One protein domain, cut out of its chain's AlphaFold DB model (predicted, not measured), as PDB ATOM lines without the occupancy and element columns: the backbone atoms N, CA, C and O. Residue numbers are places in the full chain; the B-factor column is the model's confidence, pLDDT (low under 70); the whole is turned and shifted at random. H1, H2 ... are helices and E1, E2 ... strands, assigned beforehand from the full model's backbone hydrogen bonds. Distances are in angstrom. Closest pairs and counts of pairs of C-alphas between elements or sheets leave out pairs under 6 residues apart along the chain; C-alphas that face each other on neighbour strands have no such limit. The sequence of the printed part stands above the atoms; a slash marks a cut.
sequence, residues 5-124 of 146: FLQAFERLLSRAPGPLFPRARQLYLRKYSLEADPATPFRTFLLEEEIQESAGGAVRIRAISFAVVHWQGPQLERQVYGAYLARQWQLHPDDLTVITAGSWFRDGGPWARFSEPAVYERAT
ATOM      1  N   PHE A   5     149.999 139.994 196.099       96.56
ATOM      2  CA  PHE A   5     150.178 140.155 194.660       96.56
ATOM      3  C   PHE A   5     151.481 140.882 194.309       96.56
ATOM      4  O   PHE A   5     152.292 140.343 193.557       96.56
ATOM      5  N   LEU A   6     151.729 142.058 194.898       96.00
ATOM      6  CA  LEU A   6     152.953 142.824 194.640       96.00
ATOM      7  C   LEU A   6     154.200 142.038 195.055       96.00
ATOM      8  O   LEU A   6     155.166 141.966 194.300       96.00
ATOM      9  N   GLN A   7     154.150 141.350 196.197       95.56
ATOM     10  CA  GLN A   7     155.256 140.503 196.635       95.56
ATOM     11  C   GLN A   7     155.533 139.356 195.644       95.56
ATOM     12  O   GLN A   7     156.685 139.005 195.389       95.56
ATOM     13  N   ALA A   8     154.489 138.743 195.078       97.12
ATOM     14  CA  ALA A   8     154.637 137.699 194.069       97.12
ATOM     15  C   ALA A   8     155.205 138.242 192.751       97.12
ATOM     16  O   ALA A   8     156.108 137.627 192.177       97.12
ATOM     17  N   PHE A   9     154.730 139.409 192.318       97.56
ATOM     18  CA  PHE A   9     155.222 140.118 191.141       97.56
ATOM     19  C   PHE A   9     156.718 140.453 191.254       97.56
ATOM     20  O   PHE A   9     157.502 140.105 190.370       97.56
ATOM     21  N   GLU A  10     157.147 141.023 192.382       96.12
ATOM     22  CA  GLU A  10     158.559 141.320 192.655       96.12
ATOM     23  C   GLU A  10     159.421 140.050 192.669       96.12
ATOM     24  O   GLU A  10     160.496 140.013 192.064       96.12
ATOM     25  N   ARG A  11     158.944 138.969 193.308       96.06
ATOM     26  CA  ARG A  11     159.651 137.677 193.320       96.06
ATOM     27  C   ARG A  11     159.837 137.117 191.915       96.06
ATOM     28  O   ARG A  11     160.942 136.668 191.602       96.06
ATOM     29  N   LEU A  12     158.798 137.149 191.076       96.81
ATOM     30  CA  LEU A  12     158.876 136.696 189.686       96.81
ATOM     31  C   LEU A  12     159.950 137.487 188.929       96.81
ATOM     32  O   LEU A  12     160.817 136.888 188.284       96.81
ATOM     33  N   LEU A  13     159.909 138.817 189.041       96.19
ATOM     34  CA  LEU A  13     160.774 139.723 188.290       96.19
ATOM     35  C   LEU A  13     162.226 139.739 188.767       96.19
ATOM     36  O   LEU A  13     163.122 139.874 187.936       96.19
ATOM     37  N   SER A  14     162.479 139.490 190.054       94.75
ATOM     38  CA  SER A  14     163.841 139.371 190.596       94.75
ATOM     39  C   SER A  14     164.677 138.266 189.933       94.75
ATOM     40  O   SER A  14     165.906 138.333 189.928       94.75
ATOM     41  N   ARG A  15     164.012 137.264 189.345       94.94
ATOM     42  CA  ARG A  15     164.622 136.101 188.683       94.94
ATOM     43  C   ARG A  15     164.428 136.092 187.166       94.94
ATOM     44  O   ARG A  15     164.986 135.233 186.485       94.94
ATOM     45  N   ALA A  16     163.628 137.013 186.636       95.44
ATOM     46  CA  ALA A  16     163.337 137.065 185.215       95.44
ATOM     47  C   ALA A  16     164.584 137.511 184.421       95.44
ATOM     48  O   ALA A  16     165.321 138.391 184.880       95.44
ATOM     49  N   PRO A  17     164.820 136.955 183.215       95.00
ATOM     50  CA  PRO A  17     165.891 137.411 182.335       95.00
ATOM     51  C   PRO A  17     165.818 138.921 182.097       95.00
ATOM     52  O   PRO A  17     164.727 139.487 182.013       95.00
ATOM     53  N   GLY A  18     166.976 139.576 181.997       91.25
ATOM     54  CA  GLY A  18     167.038 141.020 181.770       91.25
ATOM     55  C   GLY A  18     166.456 141.449 180.410       91.25
ATOM     56  O   GLY A  18     166.291 140.605 179.523       91.25
ATOM     57  N   PRO A  19     166.189 142.753 180.218       88.50
ATOM     58  CA  PRO A  19     165.586 143.291 178.990       88.50
ATOM     59  C   PRO A  19     166.384 142.986 177.712       88.50
ATOM     60  O   PRO A  19     165.795 142.767 176.658       88.50
ATOM     61  N   LEU A  20     167.714 142.854 177.826       90.69
ATOM     62  CA  LEU A  20     168.616 142.466 176.730       90.69
ATOM     63  C   LEU A  20     168.329 141.073 176.137       90.69
ATOM     64  O   LEU A  20     168.814 140.750 175.054       90.69
ATOM     65  N   PHE A  21     167.533 140.238 176.815       94.19
ATOM     66  CA  PHE A  21     167.184 138.887 176.375       94.19
ATOM     67  C   PHE A  21     165.667 138.735 176.164       94.19
ATOM     68  O   PHE A  21     165.034 137.898 176.819       94.19
ATOM     69  N   PRO A  22     165.051 139.486 175.229       93.00
ATOM     70  CA  PRO A  22     163.594 139.616 175.138       93.00
ATOM     71  C   PRO A  22     162.882 138.276 174.902       93.00
ATOM     72  O   PRO A  22     161.851 137.994 175.511       93.00
ATOM     73  N   ARG A  23     163.464 137.387 174.084       95.38
ATOM     74  CA  ARG A  23     162.897 136.049 173.829       95.38
ATOM     75  C   ARG A  23     162.928 135.156 175.069       95.38
ATOM     76  O   ARG A  23     161.931 134.514 175.388       95.38
ATOM     77  N   ALA A  24     164.059 135.116 175.775       97.06
ATOM     78  CA  ALA A  24     164.193 134.321 176.996       97.06
ATOM     79  C   ALA A  24     163.261 134.847 178.091       97.06
ATOM     80  O   ALA A  24     162.620 134.062 178.787       97.06
ATOM     81  N   ARG A  25     163.136 136.173 178.192       96.38
ATOM     82  CA  ARG A  25     162.231 136.845 179.118       96.38
ATOM     83  C   ARG A  25     160.769 136.506 178.839       96.38
ATOM     84  O   ARG A  25     160.077 136.058 179.745       96.38
ATOM     85  N   GLN A  26     160.323 136.599 177.587       95.69
ATOM     86  CA  GLN A  26     158.956 136.224 177.214       95.69
ATOM     87  C   GLN A  26     158.655 134.748 177.522       95.69
ATOM     88  O   GLN A  26     157.593 134.426 178.053       95.69
ATOM     89  N   LEU A  27     159.586 133.839 177.211       96.81
ATOM     90  CA  LEU A  27     159.436 132.419 177.544       96.81
ATOM     91  C   LEU A  27     159.372 132.188 179.055       96.81
ATOM     92  O   LEU A  27     158.568 131.378 179.510       96.81
ATOM     93  N   TYR A  28     160.195 132.899 179.824       97.56
ATOM     94  CA  TYR A  28     160.183 132.846 181.279       97.56
ATOM     95  C   TYR A  28     158.817 133.278 181.833       97.56
ATOM     96  O   TYR A  28     158.206 132.515 182.576       97.56
ATOM     97  N   LEU A  29     158.290 134.432 181.416       97.19
ATOM     98  CA  LEU A  29     157.014 134.964 181.918       97.19
ATOM     99  C   LEU A  29     155.801 134.097 181.540       97.19
ATOM    100  O   LEU A  29     154.841 134.017 182.295       97.19
ATOM    101  N   ARG A  30     155.863 133.382 180.411       96.12
ATOM    102  CA  ARG A  30     154.834 132.396 180.026       96.12
ATOM    103  C   ARG A  30     154.931 131.074 180.785       96.12
ATOM    104  O   ARG A  30     153.955 130.329 180.832       96.12
ATOM    105  N   LYS A  31     156.114 130.751 181.316       95.00
ATOM    106  CA  LYS A  31     156.408 129.477 181.984       95.00
ATOM    107  C   LYS A  31     156.234 129.555 183.499       95.00
ATOM    108  O   LYS A  31     155.788 128.580 184.095       95.00
ATOM    109  N   TYR A  32     156.623 130.666 184.116       96.06
ATOM    110  CA  TYR A  32     156.639 130.824 185.567       96.06
ATOM    111  C   TYR A  32     155.498 131.730 186.014       96.06
ATOM    112  O   TYR A  32     155.412 132.885 185.602       96.06
ATOM    113  N   SER A  33     154.625 131.181 186.853       96.88
ATOM    114  CA  SER A  33     153.485 131.885 187.425       96.88
ATOM    115  C   SER A  33     153.877 132.690 188.670       96.88
ATOM    116  O   SER A  33     154.972 132.537 189.217       96.88
ATOM    117  N   LEU A  34     152.979 133.561 189.129       97.44
ATOM    118  CA  LEU A  34     153.120 134.333 190.365       97.44
ATOM    119  C   LEU A  34     153.030 133.436 191.606       97.44
ATOM    120  O   LEU A  34     153.657 133.721 192.631       97.44
ATOM    121  N   GLU A  35     152.269 132.345 191.530       95.19
ATOM    122  CA  GLU A  35     152.217 131.332 192.579       95.19
ATOM    123  C   GLU A  35     153.563 130.605 192.648       95.19
ATOM    124  O   GLU A  35     153.978 129.958 191.689       95.19
ATOM    125  N   ALA A  36     154.242 130.697 193.795       83.06
ATOM    126  CA  ALA A  36     155.472 129.944 194.037       83.06
ATOM    127  C   ALA A  36     155.188 128.452 194.273       83.06
ATOM    128  O   ALA A  36     155.933 127.603 193.790       83.06
ATOM    129  N   ASP A  37     154.103 128.157 194.994       84.00
ATOM    130  CA  ASP A  37     153.579 126.812 195.215       84.00
ATOM    131  C   ASP A  37     152.047 126.844 195.059       84.00
ATOM    132  O   ASP A  37     151.339 127.429 195.888       84.00
ATOM    133  N   PRO A  38     151.515 126.336 193.942       81.38
ATOM    134  CA  PRO A  38     150.106 126.472 193.635       81.38
ATOM    135  C   PRO A  38     149.245 125.408 194.335       81.38
ATOM    136  O   PRO A  38     149.167 124.262 193.901       81.38
ATOM    137  N   ALA A  39     148.483 125.828 195.346       85.00
ATOM    138  CA  ALA A  39     147.512 124.978 196.053       85.00
ATOM    139  C   ALA A  39     146.188 124.734 195.288       85.00
ATOM    140  O   ALA A  39     145.329 123.982 195.741       85.00
ATOM    141  N   THR A  40     145.982 125.399 194.149       90.62
ATOM    142  CA  THR A  40     144.770 125.303 193.310       90.62
ATOM    143  C   THR A  40     145.176 125.039 191.857       90.62
ATOM    144  O   THR A  40     146.356 125.194 191.542       90.62
ATOM    145  N   PRO A  41     144.266 124.673 190.934       93.75
ATOM    146  CA  PRO A  41     144.606 124.553 189.511       93.75
ATOM    147  C   PRO A  41     144.811 125.908 188.812       93.75
ATOM    148  O   PRO A  41     145.239 125.939 187.662       93.75
ATOM    149  N   PHE A  42     144.547 127.038 189.470       96.69
ATOM    150  CA  PHE A  42     144.761 128.351 188.869       96.69
ATOM    151  C   PHE A  42     146.230 128.776 188.907       96.69
ATOM    152  O   PHE A  42     146.959 128.465 189.854       96.69
ATOM    153  N   ARG A  43     146.662 129.475 187.860       97.25
ATOM    154  CA  ARG A  43     147.996 130.071 187.737       97.25
ATOM    155  C   ARG A  43     147.877 131.481 187.176       97.25
ATOM    156  O   ARG A  43     147.273 131.645 186.117       97.25
ATOM    157  N   THR A  44     148.476 132.469 187.827       98.12
ATOM    158  CA  THR A  44     148.544 133.843 187.319       98.12
ATOM    159  C   THR A  44     149.912 134.112 186.700       98.12
ATOM    160  O   THR A  44     150.939 133.856 187.315       98.12
ATOM    161  N   PHE A  45     149.951 134.663 185.491       98.19
ATOM    162  CA  PHE A  45     151.170 134.985 184.749       98.19
ATOM    163  C   PHE A  45     151.193 136.460 184.364       98.19
ATOM    164  O   PHE A  45     150.152 137.039 184.049       98.19
ATOM    165  N   LEU A  46     152.385 137.054 184.328       98.12
ATOM    166  CA  LEU A  46     152.588 138.358 183.700       98.12
ATOM    167  C   LEU A  46     152.531 138.180 182.178       98.12
ATOM    168  O   LEU A  46     153.326 137.429 181.611       98.12
ATOM    169  N   LEU A  47     151.572 138.842 181.531       96.94
ATOM    170  CA  LEU A  47     151.310 138.681 180.100       96.94
ATOM    171  C   LEU A  47     152.036 139.745 179.275       96.94
ATOM    172  O   LEU A  47     152.722 139.415 178.307       96.94
ATOM    173  N   GLU A  48     151.892 141.005 179.670       96.88
ATOM    174  CA  GLU A  48     152.489 142.158 179.001       96.88
ATOM    175  C   GLU A  48     153.101 143.099 180.035       96.88
ATOM    176  O   GLU A  48     152.560 143.304 181.125       96.88
ATOM    177  N   GLU A  49     154.219 143.707 179.664       97.00
ATOM    178  CA  GLU A  49     154.947 144.654 180.495       97.00
ATOM    179  C   GLU A  49     155.590 145.747 179.641       97.00
ATOM    180  O   GLU A  49     155.911 145.543 178.469       97.00
ATOM    181  N   GLU A  50     155.802 146.896 180.264       96.56
ATOM    182  CA  GLU A  50     156.592 148.004 179.751       96.56
ATOM    183  C   GLU A  50     157.914 148.058 180.524       96.56
ATOM    184  O   GLU A  50     157.922 147.966 181.754       96.56
ATOM    185  N   ILE A  51     159.032 148.224 179.818       95.06
ATOM    186  CA  ILE A  51     160.365 148.313 180.420       95.06
ATOM    187  C   ILE A  51     160.982 149.660 180.062       95.06
ATOM    188  O   ILE A  51     161.021 150.043 178.896       95.06
ATOM    189  N   GLN A  52     161.496 150.348 181.074       94.12
ATOM    190  CA  GLN A  52     162.216 151.607 180.948       94.12
ATOM    191  C   GLN A  52     163.604 151.443 181.572       94.12
ATOM    192  O   GLN A  52     163.729 151.059 182.736       94.12
ATOM    193  N   GLU A  53     164.644 151.726 180.791       89.44
ATOM    194  CA  GLU A  53     166.038 151.685 181.235       89.44
ATOM    195  C   GLU A  53     166.580 153.110 181.351       89.44
ATOM    196  O   GLU A  53     166.404 153.932 180.450       89.44
ATOM    197  N   SER A  54     167.227 153.419 182.472       86.75
ATOM    198  CA  SER A  54     167.911 154.696 182.664       86.75
ATOM    199  C   SER A  54     169.368 154.617 182.204       86.75
ATOM    200  O   SER A  54     169.970 153.545 182.167       86.75
ATOM    201  N   ALA A  55     169.982 155.773 181.933       79.81
ATOM    202  CA  ALA A  55     171.404 155.858 181.580       79.81
ATOM    203  C   ALA A  55     172.347 155.298 182.672       79.81
ATOM    204  O   ALA A  55     173.473 154.918 182.372       79.81
ATOM    205  N   GLY A  56     171.888 155.214 183.928       78.75
ATOM    206  CA  GLY A  56     172.613 154.587 185.043       78.75
ATOM    207  C   GLY A  56     172.388 153.074 185.169       78.75
ATOM    208  O   GLY A  56     172.746 152.481 186.184       78.75
ATOM    209  N   GLY A  57     171.735 152.450 184.185       81.81
ATOM    210  CA  GLY A  57     171.400 151.025 184.171       81.81
ATOM    211  C   GLY A  57     170.233 150.637 185.082       81.81
ATOM    212  O   GLY A  57     169.912 149.456 185.188       81.81
ATOM    213  N   ALA A  58     169.576 151.594 185.747       87.88
ATOM    214  CA  ALA A  58     168.383 151.273 186.522       87.88
ATOM    215  C   ALA A  58     167.261 150.831 185.576       87.88
ATOM    216  O   ALA A  58     167.006 151.479 184.562       87.88
ATOM    217  N   VAL A  59     166.586 149.740 185.928       91.50
ATOM    218  CA  VAL A  59     165.479 149.179 185.154       91.50
ATOM    219  C   VAL A  59     164.193 149.368 185.942       91.50
ATOM    220  O   VAL A  59     164.098 148.926 187.089       91.50
ATOM    221  N   ARG A  60     163.195 149.979 185.308       94.88
ATOM    222  CA  ARG A  60     161.821 150.087 185.799       94.88
ATOM    223  C   ARG A  60     160.909 149.264 184.898       94.88
ATOM    224  O   ARG A  60     160.895 149.450 183.687       94.88
ATOM    225  N   ILE A  61     160.149 148.356 185.496       96.00
ATOM    226  CA  ILE A  61     159.230 147.451 184.805       96.00
ATOM    227  C   ILE A  61     157.823 147.740 185.304       96.00
ATOM    228  O   ILE A  61     157.581 147.711 186.511       96.00
ATOM    229  N   ARG A  62     156.896 148.021 184.390       97.25
ATOM    230  CA  ARG A  62     155.479 148.241 184.694       97.25
ATOM    231  C   ARG A  62     154.663 147.112 184.090       97.25
ATOM    232  O   ARG A  62     154.795 146.827 182.903       97.25
ATOM    233  N   ALA A  63     153.817 146.476 184.890       97.31
ATOM    234  CA  ALA A  63     152.866 145.510 184.363       97.31
ATOM    235  C   ALA A  63     151.796 146.228 183.532       97.31
ATOM    236  O   ALA A  63     151.273 147.261 183.952       97.31
ATOM    237  N   ILE A  64     151.480 145.668 182.365       97.69
ATOM    238  CA  ILE A  64     150.376 146.124 181.514       97.69
ATOM    239  C   ILE A  64     149.181 145.198 181.720       97.69
ATOM    240  O   ILE A  64     148.078 145.663 181.982       97.69
ATOM    241  N   SER A  65     149.396 143.885 181.614       98.00
ATOM    242  CA  SER A  65     148.331 142.904 181.786       98.00
ATOM    243  C   SER A  65     148.842 141.564 182.297       98.00
ATOM    244  O   SER A  65     150.026 141.224 182.198       98.00
ATOM    245  N   PHE A  66     147.908 140.787 182.830       98.56
ATOM    246  CA  PHE A  66     148.115 139.462 183.380       98.56
ATOM    247  C   PHE A  66     147.166 138.464 182.729       98.56
ATOM    248  O   PHE A  66     146.106 138.814 182.206       98.56
ATOM    249  N   ALA A  67     147.551 137.196 182.804       98.19
ATOM    250  CA  ALA A  67     146.707 136.069 182.466       98.19
ATOM    251  C   ALA A  67     146.458 135.226 183.713       98.19
ATOM    252  O   ALA A  67     147.406 134.874 184.410       98.19
ATOM    253  N   VAL A  68     145.209 134.859 183.970       97.94
ATOM    254  CA  VAL A  68     144.855 133.810 184.929       97.94
ATOM    255  C   VAL A  68     144.397 132.580 184.157       97.94
ATOM    256  O   VAL A  68     143.457 132.630 183.368       97.94
ATOM    257  N   VAL A  69     145.091 131.469 184.363       97.56
ATOM    258  CA  VAL A  69     144.929 130.224 183.610       97.56
ATOM    259  C   VAL A  69     144.331 129.174 184.528       97.56
ATOM    260  O   VAL A  69     144.806 128.989 185.647       97.56
ATOM    261  N   HIS A  70     143.314 128.463 184.050       96.44
ATOM    262  CA  HIS A  70     142.838 127.243 184.684       96.44
ATOM    263  C   HIS A  70     143.659 126.068 184.144       96.44
ATOM    264  O   HIS A  70     143.407 125.566 183.049       96.44
ATOM    265  N   TRP A  71     144.705 125.687 184.878       94.06
ATOM    266  CA  TRP A  71     145.734 124.792 184.364       94.06
ATOM    267  C   TRP A  71     145.193 123.387 184.100       94.06
ATOM    268  O   TRP A  71     144.698 122.738 185.020       94.06
ATOM    269  N   GLN A  72     145.311 122.918 182.851       89.12
ATOM    270  CA  GLN A  72     144.824 121.605 182.391       89.12
ATOM    271  C   GLN A  72     143.339 121.336 182.712       89.12
ATOM    272  O   GLN A  72     142.923 120.186 182.846       89.12
ATOM    273  N   GLY A  73     142.534 122.393 182.842       90.56
ATOM    274  CA  GLY A  73     141.113 122.300 183.168       90.56
ATOM    275  C   GLY A  73     140.186 122.703 182.014       90.56
ATOM    276  O   GLY A  73     140.648 123.175 180.975       90.56
ATOM    277  N   PRO A  74     138.861 122.534 182.179       93.44
ATOM    278  CA  PRO A  74     137.861 123.009 181.223       93.44
ATOM    279  C   PRO A  74     137.716 124.535 181.241       93.44
ATOM    280  O   PRO A  74     138.135 125.203 182.192       93.44
ATOM    281  N   GLN A  75     137.094 125.075 180.185       92.69
ATOM    282  CA  GLN A  75     136.734 126.493 180.092       92.69
ATOM    283  C   GLN A  75     135.797 126.863 181.242       92.69
ATOM    284  O   GLN A  75     134.855 126.126 181.534       92.69
ATOM    285  N   LEU A  76     136.047 128.009 181.873       94.81
ATOM    286  CA  LEU A  76     135.238 128.516 182.977       94.81
ATOM    287  C   LEU A  76     134.628 129.877 182.645       94.81
ATOM    288  O   LEU A  76     135.093 130.601 181.761       94.81
ATOM    289  N   GLU A  77     133.593 130.230 183.398       95.94
ATOM    290  CA  GLU A  77     132.960 131.542 183.334       95.94
ATOM    291  C   GLU A  77     133.810 132.615 184.030       95.94
ATOM    292  O   GLU A  77     134.579 132.340 184.958       95.94
ATOM    293  N   ARG A  78     133.631 133.874 183.611       97.12
ATOM    294  CA  ARG A  78     134.356 135.051 184.123       97.12
ATOM    295  C   ARG A  78     134.332 135.140 185.652       97.12
ATOM    296  O   ARG A  78     135.337 135.476 186.273       97.12
ATOM    297  N   GLN A  79     133.190 134.828 186.256       97.56
ATOM    298  CA  GLN A  79     132.938 134.916 187.691       97.56
ATOM    299  C   GLN A  79     133.863 133.989 188.486       97.56
ATOM    300  O   GLN A  79     134.301 134.357 189.573       97.56
ATOM    301  N   VAL A  80     134.205 132.820 187.937       97.56
ATOM    302  CA  VAL A  80     135.079 131.854 188.613       97.56
ATOM    303  C   VAL A  80     136.515 132.378 188.676       97.56
ATOM    304  O   VAL A  80     137.140 132.336 189.735       97.56
ATOM    305  N   TYR A  81     137.010 132.954 187.576       97.75
ATOM    306  CA  TYR A  81     138.307 133.636 187.556       97.75
ATOM    307  C   TYR A  81     138.330 134.825 188.525       97.75
ATOM    308  O   TYR A  81     139.274 134.967 189.300       97.75
ATOM    309  N   GLY A  82     137.271 135.641 188.539       97.94
ATOM    310  CA  GLY A  82     137.153 136.781 189.453       97.94
ATOM    311  C   GLY A  82     137.163 136.367 190.927       97.94
ATOM    312  O   GLY A  82     137.891 136.952 191.726       97.94
ATOM    313  N   ALA A  83     136.423 135.314 191.288       97.69
ATOM    314  CA  ALA A  83     136.403 134.781 192.651       97.69
ATOM    315  C   ALA A  83     137.786 134.278 193.097       97.69
ATOM    316  O   ALA A  83     138.192 134.496 194.241       97.69
ATOM    317  N   TYR A  84     138.528 133.638 192.190       97.69
ATOM    318  CA  TYR A  84     139.904 133.238 192.452       97.69
ATOM    319  C   TYR A  84     140.819 134.449 192.689       97.69
ATOM    320  O   TYR A  84     141.519 134.477 193.701       97.69
ATOM    321  N   LEU A  85     140.791 135.458 191.810       97.88
ATOM    322  CA  LEU A  85     141.628 136.659 191.938       97.88
ATOM    323  C   LEU A  85     141.342 137.421 193.241       97.88
ATOM    324  O   LEU A  85     142.279 137.820 193.935       97.88
ATOM    325  N   ALA A  86     140.071 137.539 193.628       97.31
ATOM    326  CA  ALA A  86     139.674 138.159 194.888       97.31
ATOM    327  C   ALA A  86     140.224 137.390 196.099       97.31
ATOM    328  O   ALA A  86     140.795 137.976 197.015       97.31
ATOM    329  N   ARG A  87     140.104 136.058 196.097       96.12
ATOM    330  CA  ARG A  87     140.556 135.218 197.214       96.12
ATOM    331  C   ARG A  87     142.079 135.142 197.322       96.12
ATOM    332  O   ARG A  87     142.613 135.214 198.424       96.12
ATOM    333  N   GLN A  88     142.759 134.925 196.200       96.19
ATOM    334  CA  GLN A  88     144.198 134.671 196.167       96.19
ATOM    335  C   GLN A  88     145.003 135.968 196.245       96.19
ATOM    336  O   GLN A  88     146.006 136.038 196.955       96.19
ATOM    337  N   TRP A  89     144.574 136.984 195.496       96.44
ATOM    338  CA  TRP A  89     145.357 138.191 195.250       96.44
ATOM    339  C   TRP A  89     144.726 139.460 195.823       96.44
ATOM    340  O   TRP A  89     145.397 140.487 195.834       96.44
ATOM    341  N   GLN A  90     143.495 139.383 196.352       96.44
ATOM    342  CA  GLN A  90     142.720 140.538 196.833       96.44
ATOM    343  C   GLN A  90     142.445 141.551 195.710       96.44
ATOM    344  O   GLN A  90     142.404 142.755 195.949       96.44
ATOM    345  N   LEU A  91     142.275 141.053 194.478       96.94
ATOM    346  CA  LEU A  91     142.057 141.865 193.280       96.94
ATOM    347  C   LEU A  91     140.622 141.746 192.766       96.94
ATOM    348  O   LEU A  91     140.037 140.661 192.768       96.94
ATOM    349  N   HIS A  92     140.099 142.856 192.249       97.06
ATOM    350  CA  HIS A  92     138.770 142.955 191.641       97.06
ATOM    351  C   HIS A  92     138.843 143.694 190.294       97.06
ATOM    352  O   HIS A  92     138.339 144.807 190.184       97.06
ATOM    353  N   PRO A  93     139.505 143.118 189.274       95.50
ATOM    354  CA  PRO A  93     139.689 143.804 188.002       95.50
ATOM    355  C   PRO A  93     138.372 143.935 187.231       95.50
ATOM    356  O   PRO A  93     137.737 142.937 186.869       95.50
ATOM    357  N   ASP A  94     137.995 145.174 186.922       94.69
ATOM    358  CA  ASP A  94     136.799 145.482 186.133       94.69
ATOM    359  C   ASP A  94     136.923 145.002 184.678       94.69
ATOM    360  O   ASP A  94     135.933 144.607 184.059       94.69
ATOM    361  N   ASP A  95     138.146 144.961 184.147       97.38
ATOM    362  CA  ASP A  95     138.460 144.609 182.760       97.38
ATOM    363  C   ASP A  95     138.676 143.101 182.523       97.38
ATOM    364  O   ASP A  95     139.053 142.689 181.421       97.38
ATOM    365  N   LEU A  96     138.409 142.258 183.531       98.25
ATOM    366  CA  LEU A  96     138.582 140.807 183.432       98.25
ATOM    367  C   LEU A  96     137.822 140.234 182.230       98.25
ATOM    368  O   LEU A  96     136.591 140.253 182.199       98.25
ATOM    369  N   THR A  97     138.544 139.669 181.271       97.88
ATOM    370  CA  THR A  97     137.995 139.183 180.003       97.88
ATOM    371  C   THR A  97     138.417 137.742 179.764       97.88
ATOM    372  O   THR A  97     139.606 137.429 179.714       97.88
ATOM    373  N   VAL A  98     137.444 136.847 179.602       97.44
ATOM    374  CA  VAL A  98     137.695 135.433 179.294       97.44
ATOM    375  C   VAL A  98     138.103 135.296 177.831       97.44
ATOM    376  O   VAL A  98     137.403 135.782 176.944       97.44
ATOM    377  N   ILE A  99     139.221 134.619 177.573       96.25
ATOM    378  CA  ILE A  99     139.722 134.403 176.218       96.25
ATOM    379  C   ILE A  99     139.184 133.070 175.701       96.25
ATOM    380  O   ILE A  99     139.385 132.025 176.315       96.25
ATOM    381  N   THR A 100     138.469 133.120 174.577       88.50
ATOM    382  CA  THR A 100     137.821 131.952 173.956       88.50
ATOM    383  C   THR A 100     138.629 131.363 172.801       88.50
ATOM    384  O   THR A 100     138.410 130.219 172.410       88.50
ATOM    385  N   ALA A 101     139.575 132.128 172.250       83.38
ATOM    386  CA  ALA A 101     140.427 131.704 171.151       83.38
ATOM    387  C   ALA A 101     141.744 131.110 171.677       83.38
ATOM    388  O   ALA A 101     142.676 131.839 172.017       83.38
ATOM    389  N   GLY A 102     141.826 129.779 171.685       82.56
ATOM    390  CA  GLY A 102     143.057 129.034 171.960       82.56
ATOM    391  C   GLY A 102     143.382 128.824 173.442       82.56
ATOM    392  O   GLY A 102     142.816 129.442 174.343       82.56
ATOM    393  N   SER A 103     144.309 127.904 173.684       89.06
ATOM    394  CA  SER A 103     144.833 127.555 175.002       89.06
ATOM    395  C   SER A 103     145.974 128.488 175.418       89.06
ATOM    396  O   SER A 103     146.649 129.112 174.593       89.06
ATOM    397  N   TRP A 104     146.225 128.569 176.725       92.94
ATOM    398  CA  TRP A 104     147.458 129.147 177.241       92.94
ATOM    399  C   TRP A 104     148.674 128.360 176.742       92.94
ATOM    400  O   TRP A 104     148.580 127.179 176.414       92.94
ATOM    401  N   PHE A 105     149.827 129.027 176.719       89.44
ATOM    402  CA  PHE A 105     151.132 128.504 176.313       89.44
ATOM    403  C   PHE A 105     151.319 126.993 176.547       89.44
ATOM    404  O   PHE A 105     151.221 126.520 177.680       89.44
ATOM    405  N   ARG A 106     151.664 126.267 175.470       89.06
ATOM    406  CA  ARG A 106     151.857 124.801 175.451       89.06
ATOM    407  C   ARG A 106     150.640 124.021 175.960       89.06
ATOM    408  O   ARG A 106     150.794 123.101 176.757       89.06
ATOM    409  N   ASP A 107     149.454 124.427 175.517       85.50
ATOM    410  CA  ASP A 107     148.177 123.817 175.895       85.50
ATOM    411  C   ASP A 107     147.939 123.790 177.409       85.50
ATOM    412  O   ASP A 107     147.347 122.865 177.962       85.50
ATOM    413  N   GLY A 108     148.383 124.847 178.094       85.00
ATOM    414  CA  GLY A 108     148.271 124.993 179.543       85.00
ATOM    415  C   GLY A 108     146.833 125.101 180.049       85.00
ATOM    416  O   GLY A 108     146.610 124.949 181.243       85.00
ATOM    417  N   GLY A 109     145.858 125.326 179.165       94.56
ATOM    418  CA  GLY A 109     144.435 125.379 179.495       94.56
ATOM    419  C   GLY A 109     143.783 126.733 179.192       94.56
ATOM    420  O   GLY A 109     144.426 127.638 178.659       94.56
ATOM    421  N   PRO A 110     142.487 126.870 179.489       96.75
ATOM    422  CA  PRO A 110     141.716 128.078 179.238       96.75
ATOM    423  C   PRO A 110     142.062 129.185 180.225       96.75
ATOM    424  O   PRO A 110     142.424 128.937 181.381       96.75
ATOM    425  N   TRP A 111     141.937 130.430 179.780       97.88
ATOM    426  CA  TRP A 111     142.463 131.565 180.522       97.88
ATOM    427  C   TRP A 111     141.636 132.836 180.342       97.88
ATOM    428  O   TRP A 111     140.857 132.983 179.399       97.88
ATOM    429  N   ALA A 112     141.821 133.765 181.274       98.06
ATOM    430  CA  ALA A 112     141.270 135.108 181.224       98.06
ATOM    431  C   ALA A 112     142.389 136.146 181.368       98.06
ATOM    432  O   ALA A 112     143.389 135.908 182.049       98.06
ATOM    433  N   ARG A 113     142.214 137.296 180.720       98.19
ATOM    434  CA  ARG A 113     143.103 138.458 180.777       98.19
ATOM    435  C   ARG A 113     142.531 139.503 181.730       98.19
ATOM    436  O   ARG A 113     141.322 139.709 181.737       98.19
ATOM    437  N   PHE A 114     143.389 140.179 182.482       98.44
ATOM    438  CA  PHE A 114     143.028 141.355 183.279       98.44
ATOM    439  C   PHE A 114     144.207 142.322 183.389       98.44
ATOM    440  O   PHE A 114     145.349 141.934 183.116       98.44
ATOM    441  N   SER A 115     143.942 143.555 183.809       97.94
ATOM    442  CA  SER A 115     144.977 144.553 184.084       97.94
ATOM    443  C   SER A 115     145.020 144.868 185.574       97.94
ATOM    444  O   SER A 115     143.987 145.016 186.215       97.94
ATOM    445  N   GLU A 116     146.227 144.980 186.125       96.00
ATOM    446  CA  GLU A 116     146.443 145.403 187.511       96.00
ATOM    447  C   GLU A 116     147.739 146.227 187.589       96.00
ATOM    448  O   GLU A 116     148.779 145.772 187.097       96.00
ATOM    449  N   PRO A 117     147.729 147.433 188.183       93.75
ATOM    450  CA  PRO A 117     148.937 148.236 188.311       93.75
ATOM    451  C   PRO A 117     149.991 147.573 189.209       93.75
ATOM    452  O   PRO A 117     149.801 147.399 190.410       93.75
ATOM    453  N   ALA A 118     151.163 147.283 188.644       96.00
ATOM    454  CA  ALA A 118     152.335 146.853 189.402       96.00
ATOM    455  C   ALA A 118     153.614 147.442 188.802       96.00
ATOM    456  O   ALA A 118     153.750 147.549 187.581       96.00
ATOM    457  N   VAL A 119     154.554 147.834 189.663       96.38
ATOM    458  CA  VAL A 119     155.847 148.393 189.257       96.38
ATOM    459  C   VAL A 119     156.962 147.705 190.029       96.38
ATOM    460  O   VAL A 119     156.873 147.550 191.241       96.38
ATOM    461  N   TYR A 120     158.006 147.304 189.312       94.50
ATOM    462  CA  TYR A 120     159.230 146.742 189.864       94.50
ATOM    463  C   TYR A 120     160.413 147.590 189.416       94.50
ATOM    464  O   TYR A 120     160.539 147.909 188.233       94.50
ATOM    465  N   GLU A 121     161.291 147.932 190.351       92.88
ATOM    466  CA  GLU A 121     162.504 148.687 190.068       92.88
ATOM    467  C   GLU A 121     163.730 147.936 190.561       92.88
ATOM    468  O   GLU A 121     163.750 147.378 191.658       92.88
ATOM    469  N   ARG A 122     164.782 147.952 189.744       87.62
ATOM    470  CA  ARG A 122     166.095 147.445 190.117       87.62
ATOM    471  C   ARG A 122     167.157 148.441 189.690       87.62
ATOM    472  O   ARG A 122     167.318 148.701 188.500       87.62
ATOM    473  N   ALA A 123     167.922 148.940 190.652       81.44
ATOM    474  CA  ALA A 123     169.164 149.644 190.372       81.44
ATOM    475  C   ALA A 123     170.281 148.624 190.109       81.44
ATOM    476  O   ALA A 123     170.418 147.646 190.850       81.44
ATOM    477  N   THR A 124     171.087 148.834 189.070       65.94
ATOM    478  CA  THR A 124     172.370 148.131 188.953       65.94
ATOM    479  C   THR A 124     173.307 148.674 190.027       65.94
ATOM    480  O   THR A 124     173.363 149.891 190.205       65.94
TER     481      THR A 124
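Overview. This is residues 5 to 124 of the 146 residues of an uncharacterized protein of Cyanobium sp (UniProt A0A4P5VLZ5). A long, two-stranded hairpin, E1 and E2, forms the core of a strongly twisted sheet and runs along the longest axis. E5 pairs beside one part of E2 and the small hairpin E3 and E4 beside another; H2 and H3 cover opposite faces, while H1 sits beside the strands near E5. The printed part has 120 residues, in the order H1 H2 E1 E2 H3 E3 E4 E5, and is of mixed class. The five-stranded sheet is branched, with antiparallel pairs. The whole is compact, with a radius of gyration of the C-alphas of 14.5 A, and elongated, spanning 46 by 28 by 25 A.

Arrangement. Begin with helix H1, residues 5 to 14, and look across to strand E5, residues 119 to 122: their closest C-alphas, Glu 10 and Tyr 120, are 6.1 A apart. H1 is on the sheet but only just at its level, with a height of 3.9 A. Next comes helix H2, residues 22 to 31, over strand E1, residues 42 to 53, at a height of 9.5 A over the sheet; it runs along the strands, at 19 degrees to E1 on the local plane, and their closest C-alphas are Leu 29 and Leu 46, 5.9 A. E1 forms a hairpin with strand E2, residues 59 to 70, where N 50 and O 62 are 2.8 A apart, within hydrogen-bond range. On the other side of E2 lie E5, with N 61 and O 120 at 2.8 A, and strand E4, residues 109 to 114, with N 68 and O 112 at 2.8 A. Helix H3, residues 78 to 89, lies over E2 on the face opposite H2, at a height of 9.0 A, slantwise at 47 degrees on the local plane. Strand E3, residues 97 to 104, forms a hairpin with E4; N 99 and O 111 are 2.9 A apart. In H1, H2 and H3 every O i to N i+4 pair is within hydrogen-bond range.

Along the chain. Find C-alpha 5 at (150.178, 140.155, 194.660); H1 runs 14.3 A from there, and H2 14.2 A. E1 starts at (144.761, 128.351, 188.869) and covers 32.5 A. E2 returns over 31.5 A and bends by 58 degrees at residue 64. H3 covers 16.0 A. E3, 14.1 A, bends by 102 degrees at residue 101. E4 covers 16.5 A, and E5, 10.3 A, ends at C-alpha 122, (166.095, 147.445, 190.117).

Size, cuts and confidence. The C-alphas farthest apart, Gly 56 and Pro 74, are 47.1 A apart. The printed part has no cut and no long link. Mean pLDDT of the printed part is 93.9; residue 124 is under 70.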